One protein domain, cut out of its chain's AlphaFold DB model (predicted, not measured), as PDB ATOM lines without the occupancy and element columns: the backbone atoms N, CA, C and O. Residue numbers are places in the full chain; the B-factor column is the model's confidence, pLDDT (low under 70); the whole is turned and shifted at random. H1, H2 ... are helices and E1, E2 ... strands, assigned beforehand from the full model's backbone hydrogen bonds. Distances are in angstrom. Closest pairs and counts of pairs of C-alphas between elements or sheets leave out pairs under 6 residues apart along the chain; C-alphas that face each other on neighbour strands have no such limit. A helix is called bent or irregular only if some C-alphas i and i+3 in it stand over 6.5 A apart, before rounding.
ATOM      1  N   ALA A 284     455.301 229.985 795.738       90.62
ATOM      2  CA  ALA A 284     455.144 230.745 794.504       90.62
ATOM      3  C   ALA A 284     455.999 230.129 793.398       90.62
ATOM      4  O   ALA A 284     457.069 229.588 793.669       90.62
ATOM      5  N   TRP A 285     455.526 230.247 792.163       87.81
ATOM      6  CA  TRP A 285     456.247 229.834 790.965       87.81
ATOM      7  C   TRP A 285     456.642 231.076 790.182       87.81
ATOM      8  O   TRP A 285     455.835 231.997 790.042       87.81
ATOM      9  N   GLN A 286     457.873 231.115 789.691       87.50
ATOM     10  CA  GLN A 286     458.369 232.241 788.916       87.50
ATOM     11  C   GLN A 286     459.298 231.766 787.805       87.50
ATOM     12  O   GLN A 286     460.171 230.934 788.030       87.50
ATOM     13  N   SER A 287     459.145 232.350 786.622       86.62
ATOM     14  CA  SER A 287     460.121 232.201 785.546       86.62
ATOM     15  C   SER A 287     461.137 233.337 785.607       86.62
ATOM     16  O   SER A 287     460.777 234.499 785.825       86.62
ATOM     17  N   LEU A 288     462.408 233.001 785.429       88.88
ATOM     18  CA  LEU A 288     463.524 233.933 785.420       88.88
ATOM     19  C   LEU A 288     464.267 233.810 784.092       88.88
ATOM     20  O   LEU A 288     464.858 232.773 783.817       88.88
ATOM     21  N   ALA A 289     464.262 234.881 783.302       88.88
ATOM     22  CA  ALA A 289     465.023 234.947 782.061       88.88
ATOM     23  C   ALA A 289     466.469 235.382 782.335       88.88
ATOM     24  O   ALA A 289     466.707 236.376 783.030       88.88
ATOM     25  N   ILE A 290     467.429 234.651 781.777       89.19
ATOM     26  CA  ILE A 290     468.866 234.873 781.949       89.19
ATOM     27  C   ILE A 290     469.509 234.884 780.571       89.19
ATOM     28  O   ILE A 290     469.293 233.978 779.777       89.19
ATOM     29  N   ALA A 291     470.317 235.895 780.270       84.62
ATOM     30  CA  ALA A 291     471.090 235.885 779.034       84.62
ATOM     31  C   ALA A 291     472.151 234.777 779.101       84.62
ATOM     32  O   ALA A 291     472.887 234.709 780.088       84.62
ATOM     33  N   SER A 292     472.249 233.934 778.067       74.75
ATOM     34  CA  SER A 292     473.298 232.913 777.995       74.75
ATOM     35  C   SER A 292     474.674 233.582 778.095       74.75
ATOM     36  O   SER A 292     475.019 234.382 777.217       74.75
ATOM     37  N   PRO A 293     475.493 233.268 779.114       73.81
ATOM     38  CA  PRO A 293     476.877 233.700 779.122       73.81
ATOM     39  C   PRO A 293     477.653 232.951 778.032       73.81
ATOM     40  O   PRO A 293     477.255 231.878 777.580       73.81
ATOM     41  N   SER A 294     478.775 233.525 777.603       67.94
ATOM     42  CA  SER A 294     479.690 232.897 776.642       67.94
ATOM     43  C   SER A 294     480.489 231.723 777.225       67.94
ATOM     44  O   SER A 294     481.171 231.032 776.469       67.94
ATOM     45  N   GLY A 295     480.463 231.516 778.544       69.88
ATOM     46  CA  GLY A 295     481.159 230.410 779.199       69.88
ATOM     47  C   GLY A 295     480.293 229.197 779.518       69.88
ATOM     48  O   GLY A 295     479.154 229.061 779.082       69.88
ATOM     49  N   GLY A 296     480.894 228.261 780.255       80.88
ATOM     50  CA  GLY A 296     480.294 226.969 780.588       80.88
ATOM     51  C   GLY A 296     479.358 226.999 781.800       80.88
ATOM     52  O   GLY A 296     478.958 228.054 782.291       80.88
ATOM     53  N   ALA A 297     479.070 225.809 782.334       84.31
ATOM     54  CA  ALA A 297     478.145 225.593 783.451       84.31
ATOM     55  C   ALA A 297     478.432 226.460 784.694       84.31
ATOM     56  O   ALA A 297     477.516 226.817 785.427       84.31
ATOM     57  N   GLU A 298     479.692 226.822 784.950       88.31
ATOM     58  CA  GLU A 298     480.074 227.653 786.100       88.31
ATOM     59  C   GLU A 298     479.581 229.096 786.005       88.31
ATOM     60  O   GLU A 298     479.025 229.639 786.961       88.31
ATOM     61  N   GLU A 299     479.787 229.715 784.844       88.81
ATOM     62  CA  GLU A 299     479.405 231.104 784.605       88.81
ATOM     63  C   GLU A 299     477.884 231.229 784.591       88.81
ATOM     64  O   GLU A 299     477.333 232.139 785.212       88.81
ATOM     65  N   LEU A 300     477.203 230.262 783.965       89.50
ATOM     66  CA  LEU A 300     475.746 230.192 783.966       89.50
ATOM     67  C   LEU A 300     475.194 229.985 785.382       89.50
ATOM     68  O   LEU A 300     474.295 230.719 785.791       89.50
ATOM     69  N   ALA A 301     475.766 229.065 786.165       91.19
ATOM     70  CA  ALA A 301     475.346 228.842 787.548       91.19
ATOM     71  C   ALA A 301     475.527 230.094 788.420       91.19
ATOM     72  O   ALA A 301     474.648 230.428 789.214       91.19
ATOM     73  N   THR A 302     476.636 230.815 788.242       91.31
ATOM     74  CA  THR A 302     476.905 232.067 788.964       91.31
ATOM     75  C   THR A 302     475.905 233.158 788.572       91.31
ATOM     76  O   THR A 302     475.378 233.850 789.445       91.31
ATOM     77  N   GLY A 303     475.591 233.285 787.278       90.69
ATOM     78  CA  GLY A 303     474.581 234.221 786.777       90.69
ATOM     79  C   GLY A 303     473.182 233.932 787.328       90.69
ATOM     80  O   GLY A 303     472.511 234.851 787.803       90.69
ATOM     81  N   ILE A 304     472.775 232.657 787.340       91.81
ATOM     82  CA  ILE A 304     471.519 232.206 787.955       91.81
ATOM     83  C   ILE A 304     471.498 232.565 789.439       91.81
ATOM     84  O   ILE A 304     470.558 233.205 789.903       91.81
ATOM     85  N   TRP A 305     472.538 232.196 790.187       91.94
ATOM     86  CA  TRP A 305     472.604 232.447 791.625       91.94
ATOM     87  C   TRP A 305     472.486 233.940 791.969       91.94
ATOM     88  O   TRP A 305     471.650 234.300 792.797       91.94
ATOM     89  N   LEU A 306     473.222 234.820 791.281       90.81
ATOM     90  CA  LEU A 306     473.129 236.273 791.491       90.81
ATOM     91  C   LEU A 306     471.716 236.810 791.223       90.81
ATOM     92  O   LEU A 306     471.209 237.665 791.955       90.81
ATOM     93  N   ALA A 307     471.058 236.305 790.179       90.38
ATOM     94  CA  ALA A 307     469.692 236.691 789.862       90.38
ATOM     95  C   ALA A 307     468.694 236.195 790.926       90.38
ATOM     96  O   ALA A 307     467.797 236.946 791.319       90.38
ATOM     97  N   LEU A 308     468.881 234.981 791.456       90.19
ATOM     98  CA  LEU A 308     468.087 234.438 792.563       90.19
ATOM     99  C   LEU A 308     468.269 235.244 793.858       90.19
ATOM    100  O   LEU A 308     467.278 235.550 794.526       90.19
ATOM    101  N   GLU A 309     469.494 235.651 794.200       88.19
ATOM    102  CA  GLU A 309     469.745 236.515 795.362       88.19
ATOM    103  C   GLU A 309     469.010 237.856 795.245       88.19
ATOM    104  O   GLU A 309     468.401 238.330 796.208       88.19
ATOM    105  N   GLY A 310     468.981 238.433 794.040       85.69
ATOM    106  CA  GLY A 310     468.240 239.660 793.749       85.69
ATOM    107  C   GLY A 310     466.717 239.541 793.907       85.69
ATOM    108  O   GLY A 310     466.034 240.561 794.069       85.69
ATOM    109  N   LEU A 311     466.162 238.324 793.886       84.62
ATOM    110  CA  LEU A 311     464.727 238.081 794.067       84.62
ATOM    111  C   LEU A 311     464.313 238.010 795.538       84.62
ATOM    112  O   LEU A 311     463.193 238.410 795.859       84.62
ATOM    113  N   LEU A 312     465.199 237.576 796.440       81.19
ATOM    114  CA  LEU A 312     464.888 237.328 797.858       81.19
ATOM    115  C   LEU A 312     464.131 238.462 798.572       81.19
ATOM    116  O   LEU A 312     463.163 238.155 799.274       81.19
ATOM    117  N   PRO A 313     464.480 239.756 798.402       78.69
ATOM    118  CA  PRO A 313     463.780 240.842 799.092       78.69
ATOM    119  C   PRO A 313     462.323 241.014 798.643       78.69
ATOM    120  O   PRO A 313     461.535 241.667 799.325       78.69
ATOM    121  N   LYS A 314     461.963 240.465 797.479       78.88
ATOM    122  CA  LYS A 314     460.645 240.613 796.848       78.88
ATOM    123  C   LYS A 314     459.722 239.425 797.132       78.88
ATOM    124  O   LYS A 314     458.520 239.525 796.885       78.88
ATOM    125  N   VAL A 315     460.254 238.319 797.657       76.88
ATOM    126  CA  VAL A 315     459.493 237.084 797.884       76.88
ATOM    127  C   VAL A 315     458.589 237.225 799.105       76.88
ATOM    128  O   VAL A 315     459.056 237.354 800.238       76.88
ATOM    129  N   ARG A 316     457.275 237.163 798.866       78.31
ATOM    130  CA  ARG A 316     456.248 237.124 799.922       78.31
ATOM    131  C   ARG A 316     455.849 235.703 800.331       78.31
ATOM    132  O   ARG A 316     455.315 235.530 801.419       78.31
ATOM    133  N   ALA A 317     456.122 234.718 799.479       82.12
ATOM    134  CA  ALA A 317     455.889 233.304 799.756       82.12
ATOM    135  C   ALA A 317     456.912 232.739 800.760       82.12
ATOM    136  O   ALA A 317     457.992 233.303 800.961       82.12
ATOM    137  N   ASN A 318     456.593 231.591 801.362       88.00
ATOM    138  CA  ASN A 318     457.543 230.851 802.194       88.00
ATOM    139  C   ASN A 318     458.632 230.208 801.332       88.00
ATOM    140  O   ASN A 318     459.797 230.252 801.714       88.00
ATOM    141  N   LEU A 319     458.249 229.687 800.163       90.81
ATOM    142  CA  LEU A 319     459.142 229.089 799.177       90.81
ATOM    143  C   LEU A 319     458.850 229.656 797.781       90.81
ATOM    144  O   LEU A 319     457.700 229.685 797.343       90.81
ATOM    145  N   LEU A 320     459.893 230.067 797.069       91.25
ATOM    146  CA  LEU A 320     459.844 230.421 795.655       91.25
ATOM    147  C   LEU A 320     460.491 229.310 794.825       91.25
ATOM    148  O   LEU A 320     461.682 229.044 794.973       91.25
ATOM    149  N   LEU A 321     459.718 228.690 793.941       90.81
ATOM    150  CA  LEU A 321     460.219 227.790 792.912       90.81
ATOM    151  C   LEU A 321     460.489 228.588 791.640       90.81
ATOM    152  O   LEU A 321     459.605 229.295 791.151       90.81
ATOM    153  N   VAL A 322     461.713 228.489 791.132       90.56
ATOM    154  CA  VAL A 322     462.173 229.260 789.978       90.56
ATOM    155  C   VAL A 322     462.505 228.336 788.818       90.56
ATOM    156  O   VAL A 322     463.330 227.434 788.963       90.56
ATOM    157  N   ASN A 323     461.900 228.610 787.666       90.00
ATOM    158  CA  ASN A 323     462.286 228.027 786.389       90.00
ATOM    159  C   ASN A 323     463.161 229.045 785.658       90.00
ATOM    160  O   ASN A 323     462.735 230.180 785.436       90.00
ATOM    161  N   CYS A 324     464.388 228.668 785.316       90.75
ATOM    162  CA  CYS A 324     465.312 229.554 784.623       90.75
ATOM    163  C   CYS A 324     465.242 229.303 783.117       90.75
ATOM    164  O   CYS A 324     465.593 228.217 782.661       90.75
ATOM    165  N   SER A 325     464.826 230.315 782.359       90.81
ATOM    166  CA  SER A 325     464.897 230.308 780.901       90.81
ATOM    167  C   SER A 325     466.168 231.025 780.450       90.81
ATOM    168  O   SER A 325     466.448 232.154 780.858       90.81
ATOM    169  N   VAL A 326     466.976 230.360 779.628       90.50
ATOM    170  CA  VAL A 326     468.246 230.894 779.134       90.50
ATOM    171  C   VAL A 326     468.059 231.415 777.715       90.50
ATOM    172  O   VAL A 326     467.820 230.643 776.787       90.50
ATOM    173  N   GLY A 327     468.187 232.727 777.544       88.81
ATOM    174  CA  GLY A 327     468.120 233.373 776.241       88.81
ATOM    175  C   GLY A 327     469.374 233.077 775.423       88.81
ATOM    176  O   GLY A 327     470.477 233.478 775.810       88.81
ATOM    177  N   CYS A 328     469.209 232.371 774.307       85.94
ATOM    178  CA  CYS A 328     470.288 231.939 773.417       85.94
ATOM    179  C   CYS A 328     470.288 232.703 772.080       85.94
ATOM    180  O   CYS A 328     471.171 232.498 771.238       85.94
ATOM    181  N   GLY A 329     469.316 233.597 771.873       84.56
ATOM    182  CA  GLY A 329     469.140 234.337 770.632       84.56
ATOM    183  C   GLY A 329     468.890 233.398 769.452       84.56
ATOM    184  O   GLY A 329     467.996 232.565 769.476       84.56
ATOM    185  N   THR A 330     469.682 233.529 768.388       80.62
ATOM    186  CA  THR A 330     469.552 232.709 767.168       80.62
ATOM    187  C   THR A 330     470.435 231.463 767.152       80.62
ATOM    188  O   THR A 330     470.508 230.783 766.131       80.62
ATOM    189  N   ASN A 331     471.191 231.197 768.217       85.25
ATOM    190  CA  ASN A 331     472.187 230.132 768.214       85.25
ATOM    191  C   ASN A 331     471.566 228.811 768.681       85.25
ATOM    192  O   ASN A 331     471.515 228.543 769.879       85.25
ATOM    193  N   VAL A 332     471.110 227.992 767.729       85.31
ATOM    194  CA  VAL A 332     470.502 226.680 768.011       85.31
ATOM    195  C   VAL A 332     471.496 225.762 768.747       85.31
ATOM    196  O   VAL A 332     471.131 225.178 769.767       85.31
ATOM    197  N   SER A 333     472.785 225.771 768.367       86.25
ATOM    198  CA  SER A 333     473.818 224.949 769.018       86.25
ATOM    199  C   SER A 333     473.968 225.289 770.494       86.25
ATOM    200  O   SER A 333     474.175 224.413 771.332       86.25
ATOM    201  N   GLN A 334     473.854 226.577 770.826       85.88
ATOM    202  CA  GLN A 334     473.906 227.041 772.207       85.88
ATOM    203  C   GLN A 334     472.684 226.578 773.006       85.88
ATOM    204  O   GLN A 334     472.831 226.255 774.180       85.88
ATOM    205  N   ARG A 335     471.501 226.505 772.385       88.81
ATOM    206  CA  ARG A 335     470.279 226.004 773.032       88.81
ATOM    207  C   ARG A 335     470.414 224.530 773.395       88.81
ATOM    208  O   ARG A 335     470.245 224.182 774.560       88.81
ATOM    209  N   VAL A 336     470.849 223.700 772.443       87.69
ATOM    210  CA  VAL A 336     471.155 222.279 772.697       87.69
ATOM    211  C   VAL A 336     472.218 222.152 773.790       87.69
ATOM    212  O   VAL A 336     472.074 221.364 774.722       87.69
ATOM    213  N   ARG A 337     473.257 222.995 773.746       88.44
ATOM    214  CA  ARG A 337     474.308 223.001 774.766       88.44
ATOM    215  C   ARG A 337     473.788 223.340 776.163       88.44
ATOM    216  O   ARG A 337     474.291 222.761 777.124       88.44
ATOM    217  N   VAL A 338     472.834 224.266 776.297       89.06
ATOM    218  CA  VAL A 338     472.204 224.600 777.587       89.06
ATOM    219  C   VAL A 338     471.528 223.367 778.178       89.06
ATOM    220  O   VAL A 338     471.758 223.083 779.351       89.06
ATOM    221  N   GLU A 339     470.786 222.606 777.373       87.38
ATOM    222  CA  GLU A 339     470.145 221.359 777.812       87.38
ATOM    223  C   GLU A 339     471.181 220.298 778.228       87.38
ATOM    224  O   GLU A 339     471.050 219.675 779.283       87.38
ATOM    225  N   GLU A 340     472.276 220.144 777.472       89.50
ATOM    226  CA  GLU A 340     473.364 219.212 777.816       89.50
ATOM    227  C   GLU A 340     474.024 219.526 779.165       89.50
ATOM    228  O   GLU A 340     474.368 218.618 779.928       89.50
ATOM    229  N   ILE A 341     474.242 220.813 779.462       89.62
ATOM    230  CA  ILE A 341     474.895 221.253 780.702       89.62
ATOM    231  C   ILE A 341     473.898 221.555 781.821       89.62
ATOM    232  O   ILE A 341     474.336 221.911 782.921       89.62
ATOM    233  N   ALA A 342     472.589 221.438 781.576       89.69
ATOM    234  CA  ALA A 342     471.548 221.855 782.508       89.69
ATOM    235  C   ALA A 342     471.719 221.144 783.848       89.69
ATOM    236  O   ALA A 342     471.901 221.810 784.860       89.69
ATOM    237  N   ALA A 343     471.785 219.809 783.858       89.75
ATOM    238  CA  ALA A 343     471.913 219.025 785.088       89.75
ATOM    239  C   ALA A 343     473.166 219.386 785.914       89.75
ATOM    240  O   ALA A 343     473.086 219.516 787.138       89.75
ATOM    241  N   GLU A 344     474.317 219.589 785.260       91.50
ATOM    242  CA  GLU A 344     475.562 219.993 785.931       91.50
ATOM    243  C   GLU A 344     475.462 221.423 786.484       91.50
ATOM    244  O   GLU A 344     475.839 221.681 787.630       91.50
ATOM    245  N   THR A 345     474.919 222.348 785.693       91.62
ATOM    246  CA  THR A 345     474.692 223.743 786.091       91.62
ATOM    247  C   THR A 345     473.757 223.808 787.293       91.62
ATOM    248  O   THR A 345     474.050 224.484 788.276       91.62
ATOM    249  N   LEU A 346     472.663 223.053 787.250       91.69
ATOM    250  CA  LEU A 346     471.633 223.013 788.277       91.69
ATOM    251  C   LEU A 346     472.201 222.484 789.606       91.69
ATOM    252  O   LEU A 346     472.013 223.104 790.654       91.69
ATOM    253  N   ALA A 347     473.008 221.418 789.558       90.38
ATOM    254  CA  ALA A 347     473.710 220.901 790.733       90.38
ATOM    255  C   ALA A 347     474.636 221.949 791.376       90.38
ATOM    256  O   ALA A 347     474.694 222.057 792.604       90.38
ATOM    257  N   ARG A 348     475.334 222.757 790.566       91.75
ATOM    258  CA  ARG A 348     476.181 223.858 791.057       91.75
ATOM    259  C   ARG A 348     475.345 224.998 791.645       91.75
ATOM    260  O   ARG A 348     475.665 225.478 792.731       91.75
ATOM    261  N   VAL A 349     474.246 225.391 790.995       90.88
ATOM    262  CA  VAL A 349     473.300 226.391 791.529       90.88
ATOM    263  C   VAL A 349     472.779 225.960 792.897       90.88
ATOM    264  O   VAL A 349     472.736 226.775 793.815       90.88
ATOM    265  N   TRP A 350     472.440 224.683 793.078       90.25
ATOM    266  CA  TRP A 350     471.990 224.162 794.371       90.25
ATOM    267  C   TRP A 350     473.059 224.226 795.458       90.25
ATOM    268  O   TRP A 350     472.736 224.553 796.599       90.25
ATOM    269  N   GLN A 351     474.327 223.973 795.123       89.00
ATOM    270  CA  GLN A 351     475.434 224.146 796.068       89.00
ATOM    271  C   GLN A 351     475.572 225.610 796.506       89.00
ATOM    272  O   GLN A 351     475.718 225.880 797.698       89.00
ATOM    273  N   LEU A 352     475.458 226.553 795.565       88.00
ATOM    274  CA  LEU A 352     475.500 227.991 795.852       88.00
ATOM    275  C   LEU A 352     474.278 228.459 796.661       88.00
ATOM    276  O   LEU A 352     474.401 229.288 797.558       88.00
ATOM    277  N   CYS A 353     473.101 227.891 796.388       84.25
ATOM    278  CA  CYS A 353     471.846 228.228 797.060       84.25
ATOM    279  C   CYS A 353     471.632 227.488 798.390       84.25
ATOM    280  O   CYS A 353     470.616 227.725 799.042       84.25
ATOM    281  N   ALA A 354     472.551 226.623 798.831       79.69
ATOM    282  CA  ALA A 354     472.407 225.876 800.084       79.69
ATOM    283  C   ALA A 354     472.108 226.761 801.320       79.69
ATOM    284  O   ALA A 354     471.255 226.372 802.120       79.69
ATOM    285  N   PRO A 355     472.693 227.970 801.482       73.00
ATOM    286  CA  PRO A 355     472.333 228.881 802.577       73.00
ATOM    287  C   PRO A 355     470.909 229.453 802.477       73.00
ATOM    288  O   PRO A 355     470.350 229.899 803.475       73.00
ATOM    289  N   LEU A 356     470.327 229.452 801.275       75.19
ATOM    290  CA  LEU A 356     468.983 229.947 800.954       75.19
ATOM    291  C   LEU A 356     467.943 228.816 800.880       75.19
ATOM    292  O   LEU A 356     466.774 229.058 800.550       75.19
ATOM    293  N   ALA A 357     468.368 227.582 801.171       70.00
ATOM    294  CA  ALA A 357     467.551 226.386 801.085       70.00
ATOM    295  C   ALA A 357     466.255 226.544 801.893       70.00
ATOM    296  O   ALA A 357     466.264 226.918 803.064       70.00
ATOM    297  N   GLY A 358     465.126 226.257 801.244       74.56
ATOM    298  CA  GLY A 358     463.790 226.381 801.835       74.56
ATOM    299  C   GLY A 358     463.091 227.722 801.589       74.56
ATOM    300  O   GLY A 358     461.887 227.794 801.805       74.56
ATOM    301  N   ARG A 359     463.791 228.754 801.087       85.94
ATOM    302  CA  ARG A 359     463.184 230.044 800.686       85.94
ATOM    303  C   ARG A 359     463.119 230.229 799.177       85.94
ATOM    304  O   ARG A 359     462.125 230.740 798.673       85.94
ATOM    305  N   VAL A 360     464.157 229.809 798.460       89.06
ATOM    306  CA  VAL A 360     464.216 229.844 796.993       89.06
ATOM    307  C   VAL A 360     464.822 228.540 796.500       89.06
ATOM    308  O   VAL A 360     465.767 228.026 797.098       89.06
ATOM    309  N   TRP A 361     464.276 227.999 795.418       89.81
ATOM    310  CA  TRP A 361     464.784 226.795 794.783       89.81
ATOM    311  C   TRP A 361     464.699 226.914 793.266       89.81
ATOM    312  O   TRP A 361     463.616 227.119 792.721       89.81
ATOM    313  N   CYS A 362     465.837 226.767 792.588       90.38
ATOM    314  CA  CYS A 362     465.863 226.608 791.138       90.38
ATOM    315  C   CYS A 362     465.400 225.186 790.813       90.38
ATOM    316  O   CYS A 362     466.090 224.230 791.163       90.38
ATOM    317  N   ALA A 363     464.225 225.051 790.208       87.81
ATOM    318  CA  ALA A 363     463.643 223.755 789.881       87.81
ATOM    319  C   ALA A 363     464.192 223.219 788.556       87.81
ATOM    320  O   ALA A 363     464.557 222.049 788.480       87.81
ATOM    321  N   GLU A 364     464.274 224.082 787.542       88.44
ATOM    322  CA  GLU A 364     464.613 223.712 786.168       88.44
ATOM    323  C   GLU A 364     465.431 224.818 785.494       88.44
ATOM    324  O   GLU A 364     465.301 226.000 785.833       88.44
ATOM    325  N   ILE A 365     466.269 224.421 784.537       89.69
ATOM    326  CA  ILE A 365     467.008 225.304 783.630       89.69
ATOM    327  C   ILE A 365     466.752 224.770 782.224       89.69
ATOM    328  O   ILE A 365     466.979 223.585 782.003       89.69
ATOM    329  N   HIS A 366     466.297 225.626 781.315       89.75
ATOM    330  CA  HIS A 366     466.081 225.275 779.912       89.75
ATOM    331  C   HIS A 366     466.416 226.449 778.991       89.75
ATOM    332  O   HIS A 366     466.436 227.608 779.425       89.75
ATOM    333  N   ALA A 367     466.657 226.178 777.711       87.88
ATOM    334  CA  ALA A 367     466.746 227.228 776.699       87.88
ATOM    335  C   ALA A 367     465.374 227.901 776.502       87.88
ATOM    336  O   ALA A 367     464.357 227.219 776.429       87.88
ATOM    337  N   ASP A 368     465.310 229.235 776.426       88.00
ATOM    338  CA  ASP A 368     464.037 229.973 776.449       88.00
ATOM    339  C   ASP A 368     463.108 229.575 775.279       88.00
ATOM    340  O   ASP A 368     463.407 229.914 774.130       88.00
ATOM    341  N   PRO A 369     461.982 228.876 775.519       82.62
ATOM    342  CA  PRO A 369     461.100 228.391 774.454       82.62
ATOM    343  C   PRO A 369     460.274 229.517 773.816       82.62
ATOM    344  O   PRO A 369     459.686 229.336 772.752       82.62
ATOM    345  N   SER A 370     460.218 230.688 774.457       83.12
ATOM    346  CA  SER A 370     459.418 231.837 774.023       83.12
ATOM    347  C   SER A 370     460.205 232.862 773.198       83.12
ATOM    348  O   SER A 370     459.629 233.863 772.746       83.12
ATOM    349  N   GLU A 371     461.504 232.615 772.973       85.50
ATOM    350  CA  GLU A 371     462.359 233.454 772.131       85.50
ATOM    351  C   GLU A 371     461.789 233.580 770.713       85.50
ATOM    352  O   GLU A 371     461.282 232.626 770.123       85.50
ATOM    353  N   SER A 372     461.866 234.779 770.136       85.50
ATOM    354  CA  SER A 372     461.358 235.005 768.785       85.50
ATOM    355  C   SER A 372     462.280 234.380 767.737       85.50
ATOM    356  O   SER A 372     463.481 234.650 767.722       85.50
ATOM    357  N   LEU A 373     461.700 233.618 766.804       85.31
ATOM    358  CA  LEU A 373     462.422 233.059 765.658       85.31
ATOM    359  C   LEU A 373     462.643 234.078 764.526       85.31
ATOM    360  O   LEU A 373     463.413 233.799 763.612       85.31
ATOM    361  N   LEU A 374     462.021 235.264 764.572       82.00
ATOM    362  CA  LEU A 374     462.116 236.302 763.528       82.00
ATOM    363  C   LEU A 374     463.546 236.555 763.007       82.00
ATOM    364  O   LEU A 374     463.733 236.605 761.788       82.00
ATOM    365  N   PRO A 375     464.578 236.673 763.867       81.75
ATOM    366  CA  PRO A 375     465.927 236.951 763.391       81.75
ATOM    367  C   PRO A 375     466.540 235.812 762.551       81.75
ATOM    368  O   PRO A 375     467.447 236.074 761.762       81.75
ATOM    369  N   LEU A 376     466.034 234.573 762.657       78.38
ATOM    370  CA  LEU A 376     466.457 233.435 761.827       78.38
ATOM    371  C   LEU A 376     465.925 233.522 760.387       78.38
ATOM    372  O   LEU A 376     466.618 233.104 759.459       78.38
ATOM    373  N   GLY A 377     464.735 234.097 760.177       66.06
ATOM    374  CA  GLY A 377     464.139 234.265 758.842       66.06
ATOM    375  C   GLY A 377     464.949 235.214 757.951       66.06
ATOM    376  O   GLY A 377     465.120 234.991 756.753       66.06
ATOM    377  N   HIS A 378     465.577 236.232 758.548       62.19
ATOM    378  CA  HIS A 378     466.403 237.204 757.824       62.19
ATOM    379  C   HIS A 378     467.763 236.655 757.345       62.19
ATOM    380  O   HIS A 378     468.439 237.310 756.550       62.19
ATOM    381  N   ALA A 379     468.159 235.445 757.762       58.00
ATOM    382  CA  ALA A 379     469.411 234.807 757.350       58.00
ATOM    383  C   ALA A 379     469.362 234.152 755.945       58.00
ATOM    384  O   ALA A 379     470.384 233.650 755.473       58.00
ATOM    385  N   GLN A 380     468.219 234.191 755.235       53.62
ATOM    386  CA  GLN A 380     468.053 233.605 753.886       53.62
ATOM    387  C   GLN A 380     469.022 234.143 752.819       53.62
ATOM    388  O   GLN A 380     469.228 233.489 751.798       53.62
ATOM    389  N   ALA A 381     469.636 235.312 753.018       49.41
ATOM    390  CA  ALA A 381     470.333 236.030 751.950       49.41
ATOM    391  C   ALA A 381     471.639 235.377 751.428       49.41
ATOM    392  O   ALA A 381     472.223 235.905 750.483       49.41
ATOM    393  N   GLY A 382     472.112 234.251 751.988       53.50
ATOM    394  CA  GLY A 382     473.394 233.645 751.576       53.50
ATOM    395  C   GLY A 382     473.510 232.113 751.595       53.50
ATOM    396  O   GLY A 382     474.588 231.599 751.293       53.50
ATOM    397  N   GLY A 383     472.459 231.368 751.950       54.28
ATOM    398  CA  GLY A 383     472.526 229.908 752.130       54.28
ATOM    399  C   GLY A 383     472.307 229.099 750.844       54.28
ATOM    400  O   GLY A 383     471.461 229.437 750.018       54.28
ATOM    401  N   LYS A 384     473.030 227.980 750.675       52.78
ATOM    402  CA  LYS A 384     472.747 226.994 749.611       52.78
ATOM    403  C   LYS A 384     471.389 226.327 749.861       52.78
ATOM    404  O   LYS A 384     471.097 225.918 750.988       52.78
ATOM    405  N   THR A 385     470.591 226.165 748.807       56.91
ATOM    406  CA  THR A 385     469.327 225.414 748.830       56.91
ATOM    407  C   THR A 385     469.561 223.981 749.329       56.91
ATOM    408  O   THR A 385     470.460 223.293 748.849       56.91
ATOM    409  N   GLY A 386     468.781 223.544 750.327       60.22
ATOM    410  CA  GLY A 386     468.903 222.215 750.950       60.22
ATOM    411  C   GLY A 386     469.825 222.121 752.177       60.22
ATOM    412  O   GLY A 386     470.101 221.018 752.635       60.22
ATOM    413  N   SER A 387     470.311 223.243 752.713       67.94
ATOM    414  CA  SER A 387     471.064 223.288 753.980       67.94
ATOM    415  C   SER A 387     470.143 223.422 755.204       67.94
ATOM    416  O   SER A 387     469.025 223.925 755.089       67.94
ATOM    417  N   THR A 388     470.630 223.053 756.396       71.94
ATOM    418  CA  THR A 388     469.937 223.271 757.686       71.94
ATOM    419  C   THR A 388     469.560 224.739 757.903       71.94
ATOM    420  O   THR A 388     468.485 225.031 758.417       71.94
ATOM    421  N   THR A 389     470.371 225.671 757.390       72.62
ATOM    422  CA  THR A 389     470.087 227.115 757.411       72.62
ATOM    423  C   THR A 389     468.885 227.525 756.554       72.62
ATOM    424  O   THR A 389     468.199 228.493 756.872       72.62
ATOM    425  N   ALA A 390     468.599 226.797 755.468       74.38
ATOM    426  CA  ALA A 390     467.407 227.047 754.655       74.38
ATOM    427  C   ALA A 390     466.140 226.527 755.355       74.38
ATOM    428  O   ALA A 390     465.092 227.164 755.272       74.38
ATOM    429  N   PHE A 391     466.248 225.405 756.078       81.62
ATOM    430  CA  PHE A 391     465.161 224.880 756.903       81.62
ATOM    431  C   PHE A 391     464.833 225.823 758.068       81.62
ATOM    432  O   PHE A 391     463.670 226.178 758.248       81.62
ATOM    433  N   SER A 392     465.844 226.284 758.815       83.25
ATOM    434  CA  SER A 392     465.632 227.164 759.970       83.25
ATOM    435  C   SER A 392     464.966 228.484 759.591       83.25
ATOM    436  O   SER A 392     464.082 228.957 760.299       83.25
ATOM    437  N   ALA A 393     465.347 229.054 758.447       81.94
ATOM    438  CA  ALA A 393     464.739 230.279 757.956       81.94
ATOM    439  C   ALA A 393     463.291 230.069 757.476       81.94
ATOM    440  O   ALA A 393     462.426 230.878 757.788       81.94
ATOM    441  N   ALA A 394     463.006 228.966 756.772       83.69
ATOM    442  CA  ALA A 394     461.642 228.639 756.350       83.69
ATOM    443  C   ALA A 394     460.710 228.386 757.548       83.69
ATOM    444  O   ALA A 394     459.559 228.816 757.541       83.69
ATOM    445  N   LEU A 395     461.208 227.721 758.595       86.06
ATOM    446  CA  LEU A 395     460.448 227.508 759.824       86.06
ATOM    447  C   LEU A 395     460.173 228.828 760.555       86.06
ATOM    448  O   LEU A 395     459.049 229.050 760.999       86.06
ATOM    449  N   ALA A 396     461.162 229.722 760.631       85.69
ATOM    450  CA  ALA A 396     460.984 231.052 761.204       85.69
ATOM    451  C   ALA A 396     459.912 231.869 760.463       85.69
ATOM    452  O   ALA A 396     459.093 232.524 761.109       85.69
ATOM    453  N   ASP A 397     459.864 231.783 759.129       85.50
ATOM    454  CA  ASP A 397     458.824 232.428 758.321       85.50
ATOM    455  C   ASP A 397     457.429 231.845 758.607       85.50
ATOM    456  O   ASP A 397     456.461 232.598 758.716       85.50
ATOM    457  N   ILE A 398     457.318 230.520 758.783       85.56
ATOM    458  CA  ILE A 398     456.056 229.848 759.147       85.56
ATOM    459  C   ILE A 398     455.579 230.300 760.528       85.56
ATOM    460  O   ILE A 398     454.416 230.677 760.673       85.56
ATOM    461  N   VAL A 399     456.457 230.288 761.535       85.25
ATOM    462  CA  VAL A 399     456.100 230.720 762.894       85.25
ATOM    463  C   VAL A 399     455.692 232.191 762.890       85.25
ATOM    464  O   VAL A 399     454.647 232.529 763.432       85.25
ATOM    465  N   ASN A 400     456.431 233.061 762.198       85.31
ATOM    466  CA  ASN A 400     456.077 234.475 762.066       85.31
ATOM    467  C   ASN A 400     454.723 234.681 761.359       85.31
ATOM    468  O   ASN A 400     453.930 235.526 761.769       85.31
ATOM    469  N   ALA A 401     454.419 233.897 760.320       83.81
ATOM    470  CA  ALA A 401     453.117 233.947 759.661       83.81
ATOM    471  C   ALA A 401     451.977 233.520 760.604       83.81
ATOM    472  O   ALA A 401     450.919 234.148 760.593       83.81
ATOM    473  N   LEU A 402     452.198 232.500 761.442       81.94
ATOM    474  CA  LEU A 402     451.247 232.090 762.479       81.94
ATOM    475  C   LEU A 402     451.069 233.189 763.534       81.94
ATOM    476  O   LEU A 402     449.939 233.527 763.867       81.94
ATOM    477  N   GLU A 403     452.157 233.810 763.993       82.00
ATOM    478  CA  GLU A 403     452.114 234.935 764.937       82.00
ATOM    479  C   GLU A 403     451.299 236.122 764.407       82.00
ATOM    480  O   GLU A 403     450.560 236.745 765.162       82.00
ATOM    481  N   GLN A 404     451.384 236.411 763.107       80.19
ATOM    482  CA  GLN A 404     450.628 237.492 762.463       80.19
ATOM    483  C   GLN A 404     449.147 237.159 762.225       80.19
ATOM    484  O   GLN A 404     448.336 238.071 762.063       80.19
ATOM    485  N   GLN A 405     448.792 235.874 762.157       74.62
ATOM    486  CA  GLN A 405     447.408 235.409 762.004       74.62
ATOM    487  C   GLN A 405     446.658 235.333 763.338       74.62
ATOM    488  O   GLN A 405     445.425 235.326 763.345       74.62
ATOM    489  N   LEU A 406     447.390 235.279 764.452       68.12
ATOM    490  CA  LEU A 406     446.821 235.287 765.791       68.12
ATOM    491  C   LEU A 406     446.273 236.686 766.134       68.12
ATOM    492  O   LEU A 406     446.856 237.697 765.728       68.12
ATOM    493  N   PRO A 407     445.151 236.789 766.871       58.38
ATOM    494  CA  PRO A 407     444.609 238.082 767.275       58.38
ATOM    495  C   PRO A 407     445.660 238.857 768.081       58.38
ATOM    496  O   PRO A 407     446.124 238.375 769.112       58.38
ATOM    497  N   ALA A 408     446.002 240.075 767.650       54.72
ATOM    498  CA  ALA A 408     446.966 240.962 768.316       54.72
ATOM    499  C   ALA A 408     446.448 241.553 769.646       54.72
ATOM    500  O   ALA A 408     446.843 242.645 770.062       54.72
ATOM    501  N   ASP A 409     445.538 240.854 770.317       53.56
ATOM    502  CA  ASP A 409     445.107 241.227 771.645       53.56
ATOM    503  C   ASP A 409     446.200 240.781 772.616       53.56
ATOM    504  O   ASP A 409     446.456 239.586 772.756       53.56
ATOM    505  N   ASN A 410     446.776 241.729 773.371       53.81
ATOM    506  CA  ASN A 410     447.673 241.485 774.521       53.81
ATOM    507  C   ASN A 410     446.991 240.703 775.672       53.81
ATOM    508  O   ASN A 410     447.387 240.786 776.836       53.81
ATOM    509  N   SER A 411     445.910 239.990 775.371       53.66
ATOM    510  CA  SER A 411     445.253 239.047 776.247       53.66
ATOM    511  C   SER A 411     446.204 237.895 776.578       53.66
ATOM    512  O   SER A 411     447.023 237.470 775.761       53.66
ATOM    513  N   ALA A 412     446.066 237.346 777.785       52.94
ATOM    514  CA  ALA A 412     446.835 236.178 778.207       52.94
ATOM    515  C   ALA A 412     446.642 234.973 777.262       52.94
ATOM    516  O   ALA A 412     447.558 234.174 777.109       52.94
ATOM    517  N   ALA A 413     445.481 234.866 776.603       53.38
ATOM    518  CA  ALA A 413     445.189 233.817 775.628       53.38
ATOM    519  C   ALA A 413     446.020 233.962 774.340       53.38
ATOM    520  O   ALA A 413     446.655 232.996 773.928       53.38
ATOM    521  N   GLY A 414     446.097 235.169 773.763       57.28
ATOM    522  CA  GLY A 414     446.914 235.426 772.569       57.28
ATOM    523  C   GLY A 414     448.405 235.171 772.814       57.28
ATOM    524  O   GLY A 414     449.068 234.523 772.011       57.28
ATOM    525  N   LEU A 415     448.918 235.579 773.982       60.28
ATOM    526  CA  LEU A 415     450.311 235.323 774.377       60.28
ATOM    527  C   LEU A 415     450.626 233.827 774.536       60.28
ATOM    528  O   LEU A 415     451.721 233.392 774.181       60.28
ATOM    529  N   LEU A 416     449.684 233.029 775.051       60.56
ATOM    530  CA  LEU A 416     449.849 231.577 775.172       60.56
ATOM    531  C   LEU A 416     449.927 230.899 773.797       60.56
ATOM    532  O   LEU A 416     450.775 230.031 773.594       60.56
ATOM    533  N   GLU A 417     449.087 231.306 772.844       66.69
ATOM    534  CA  GLU A 417     449.093 230.756 771.482       66.69
ATOM    535  C   GLU A 417     450.373 231.134 770.721       66.69
ATOM    536  O   GLU A 417     450.999 230.271 770.103       66.69
ATOM    537  N   THR A 418     450.837 232.383 770.853       72.12
ATOM    538  CA  THR A 418     452.136 232.827 770.321       72.12
ATOM    539  C   THR A 418     453.298 232.020 770.901       72.12
ATOM    540  O   THR A 418     454.140 231.526 770.152       72.12
ATOM    541  N   ASN A 419     453.338 231.835 772.223       74.44
ATOM    542  CA  ASN A 419     454.398 231.061 772.869       74.44
ATOM    543  C   ASN A 419     454.383 229.590 772.440       74.44
ATOM    544  O   ASN A 419     455.447 229.018 772.240       74.44
ATOM    545  N   THR A 420     453.202 229.006 772.218       76.56
ATOM    546  CA  THR A 420     453.076 227.617 771.744       76.56
ATOM    547  C   THR A 420     453.655 227.453 770.335       76.56
ATOM    548  O   THR A 420     454.350 226.477 770.055       76.56
ATOM    549  N   ALA A 421     453.400 228.413 769.437       79.56
ATOM    550  CA  ALA A 421     453.965 228.394 768.087       79.56
ATOM    551  C   ALA A 421     455.499 228.522 768.102       79.56
ATOM    552  O   ALA A 421     456.184 227.826 767.350       79.56
ATOM    553  N   ARG A 422     456.042 229.372 768.983       84.81
ATOM    554  CA  ARG A 422     457.494 229.533 769.172       84.81
ATOM    555  C   ARG A 422     458.149 228.292 769.754       84.81
ATOM    556  O   ARG A 422     459.146 227.836 769.206       84.81
ATOM    557  N   GLU A 423     457.559 227.721 770.797       84.75
ATOM    558  CA  GLU A 423     458.044 226.504 771.449       84.75
ATOM    559  C   GLU A 423     458.122 225.347 770.448       84.75
ATOM    560  O   GLU A 423     459.171 224.723 770.303       84.75
ATOM    561  N   ALA A 424     457.060 225.123 769.664       83.19
ATOM    562  CA  ALA A 424     457.058 224.109 768.611       83.19
ATOM    563  C   ALA A 424     458.135 224.365 767.538       83.19
ATOM    564  O   ALA A 424     458.765 223.425 767.048       83.19
ATOM    565  N   GLY A 425     458.362 225.636 767.184       85.31
ATOM    566  CA  GLY A 425     459.422 226.042 766.264       85.31
ATOM    567  C   GLY A 425     460.819 225.719 766.797       85.31
ATOM    568  O   GLY A 425     461.620 225.112 766.089       85.31
ATOM    569  N   TRP A 426     461.111 226.078 768.047       87.12
ATOM    570  CA  TRP A 426     462.407 225.795 768.668       87.12
ATOM    571  C   TRP A 426     462.656 224.305 768.863       87.12
ATOM    572  O   TRP A 426     463.722 223.832 768.470       87.12
ATOM    573  N   LEU A 427     461.660 223.552 769.338       86.44
ATOM    574  CA  LEU A 427     461.754 222.097 769.479       86.44
ATOM    575  C   LEU A 427     462.120 221.423 768.151       86.44
ATOM    576  O   LEU A 427     462.974 220.540 768.108       86.44
ATOM    577  N   ALA A 428     461.520 221.857 767.038       86.50
ATOM    578  CA  ALA A 428     461.851 221.313 765.724       86.50
ATOM    579  C   ALA A 428     463.305 221.605 765.302       86.50
ATOM    580  O   ALA A 428     463.926 220.761 764.657       86.50
ATOM    581  N   LEU A 429     463.859 222.771 765.657       86.75
ATOM    582  CA  LEU A 429     465.257 223.116 765.361       86.75
ATOM    583  C   LEU A 429     466.239 222.332 766.232       86.75
ATOM    584  O   LEU A 429     467.212 221.791 765.709       86.75
ATOM    585  N   GLU A 430     465.960 222.231 767.528       86.56
ATOM    586  CA  GLU A 430     466.786 221.507 768.497       86.56
ATOM    587  C   GLU A 430     466.844 220.007 768.169       86.56
ATOM    588  O   GLU A 430     467.917 219.402 768.207       86.56
ATOM    589  N   LEU A 431     465.720 219.414 767.747       85.94
ATOM    590  CA  LEU A 431     465.671 218.021 767.293       85.94
ATOM    591  C   LEU A 431     466.536 217.772 766.055       85.94
ATOM    592  O   LEU A 431     467.153 216.717 765.958       85.94
ATOM    593  N   ILE A 432     466.588 218.710 765.107       83.75
ATOM    594  CA  ILE A 432     467.395 218.557 763.885       83.75
ATOM    595  C   ILE A 432     468.886 218.654 764.182       83.75
ATOM    596  O   ILE A 432     469.675 217.977 763.533       83.75
ATOM    597  N   GLU A 433     469.272 219.500 765.129       81.94
ATOM    598  CA  GLU A 433     470.673 219.654 765.516       81.94
ATOM    599  C   GLU A 433     471.177 218.533 766.434       81.94
ATOM    600  O   GLU A 433     472.374 218.265 766.478       81.94
ATOM    601  N   SER A 434     470.263 217.850 767.126       75.56
ATOM    602  CA  SER A 434     470.575 216.709 767.993       75.56
ATOM    603  C   SER A 434     470.725 215.372 767.241       75.56
ATOM    604  O   SER A 434     471.040 214.359 767.872       75.56
ATOM    605  N   LEU A 435     470.469 215.345 765.924       64.69
ATOM    606  CA  LEU A 435     470.656 214.190 765.024       64.69
ATOM    607  C   LEU A 435     472.073 214.165 764.437       64.69
ATOM    608  O   LEU A 435     472.643 213.048 764.372       64.69
TER     609      LEU A 435
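This is residues 284 to 435 of the 435 residues of an uncharacterized protein of Planctomycetes bacterium (UniProt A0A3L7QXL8). Two lobes stand end to end: a small parallel sheet, E1 E2 E3, with H1 and the bent helix H2 on one face and the other face bare, and beyond the strands' last residues a group of three helices. In that group H4 and H5 form a helical hairpin, side by side, H3 packs on H4, and H5 meets H2a with its residues 429 to 433. The printed part has 152 residues, with five named helices and three named strands in the order E1 H1 E2 H2 E3 H3 H4 H5, a mixed class. It is only just compact, close to loose, with a radius of gyration of the C-alphas of 17.4 A and spans of 54 by 36 by 21 A.

E1, residues 284 to 291, begins with C-alpha 284 at (455.144, 230.745, 794.504) and is 22.8 A long. H1 is residues 297 to 314, 26.7 A, and irregular: C-alphas 310 and 313 are 7.1 A apart. E2 is residues 319 to 327, 25.0 A. H2, residues 332 to 352, was assigned as one helix by its hydrogen bonds but is bent, with C-alphas 340 and 343 7.4 A apart; its arms are H2a, residues 332 to 340, 12.7 A, and H2b, residues 343 to 352, 14.5 A, at a steep tilt of 62 degrees. E3, residues 360 to 367, 20.6 A, bends by 52 degrees at residue 363. H3, residues 374 to 382, 16.6 A, is irregular, with C-alphas 378 and 381 7.2 A apart. H4 is residues 388 to 405, 26.0 A. H5, residues 412 to 433, 31.7 A, ends with C-alpha 433 at (470.673, 219.654, 765.516).

E1 and E2 are parallel, with N 286 and O 321 at 2.9 A; E2 and E3 are parallel, with N 322 and O 361 at 2.8 A. The sheet is strongly twisted. H1, H2a and H2b on its same face make two layers, helices on one face of a sheet. E1, H1, E2 and E2, H2, E3 are strand-helix-strand units, parallel neighbour strands joined through a helix, with right-handed crossovers. H2b lies over E3 at a height of 9.3 A. H1 and H2b touch through residues 297 to 305 of H1, closest at the C-alphas of Ala 297 and Thr 345, 4.7 A. H2a and H5 touch about perpendicular, at 89 degrees; their closest C-alphas, Val 336 and Glu 430, are 6.1 A apart. H4 and H5 touch at a shallow tilt of 10 degrees, opposite ways; the C-alphas of Glu 403 and Thr 418 come closest, 5.8 A. H3 and H4 are also a helical hairpin; their closest C-alphas, Gly 377 and Ala 393, are 4.1 A apart. H2a, H2b, H4 and H5 have every O i to N i+4 pair within hydrogen-bond range, H1 has 12 of 14, and H3 has 0 of 5, with 2 of 6 O i to N i+3 pairs.

The two C-alphas farthest apart, Asn 318 and Thr 385, are 54.9 A apart. The printed part has no cut and no long link. The mean pLDDT of the printed part is 80.7; residues 294 to 295, 377 to 387, 406 to 417 and 435 are under 70.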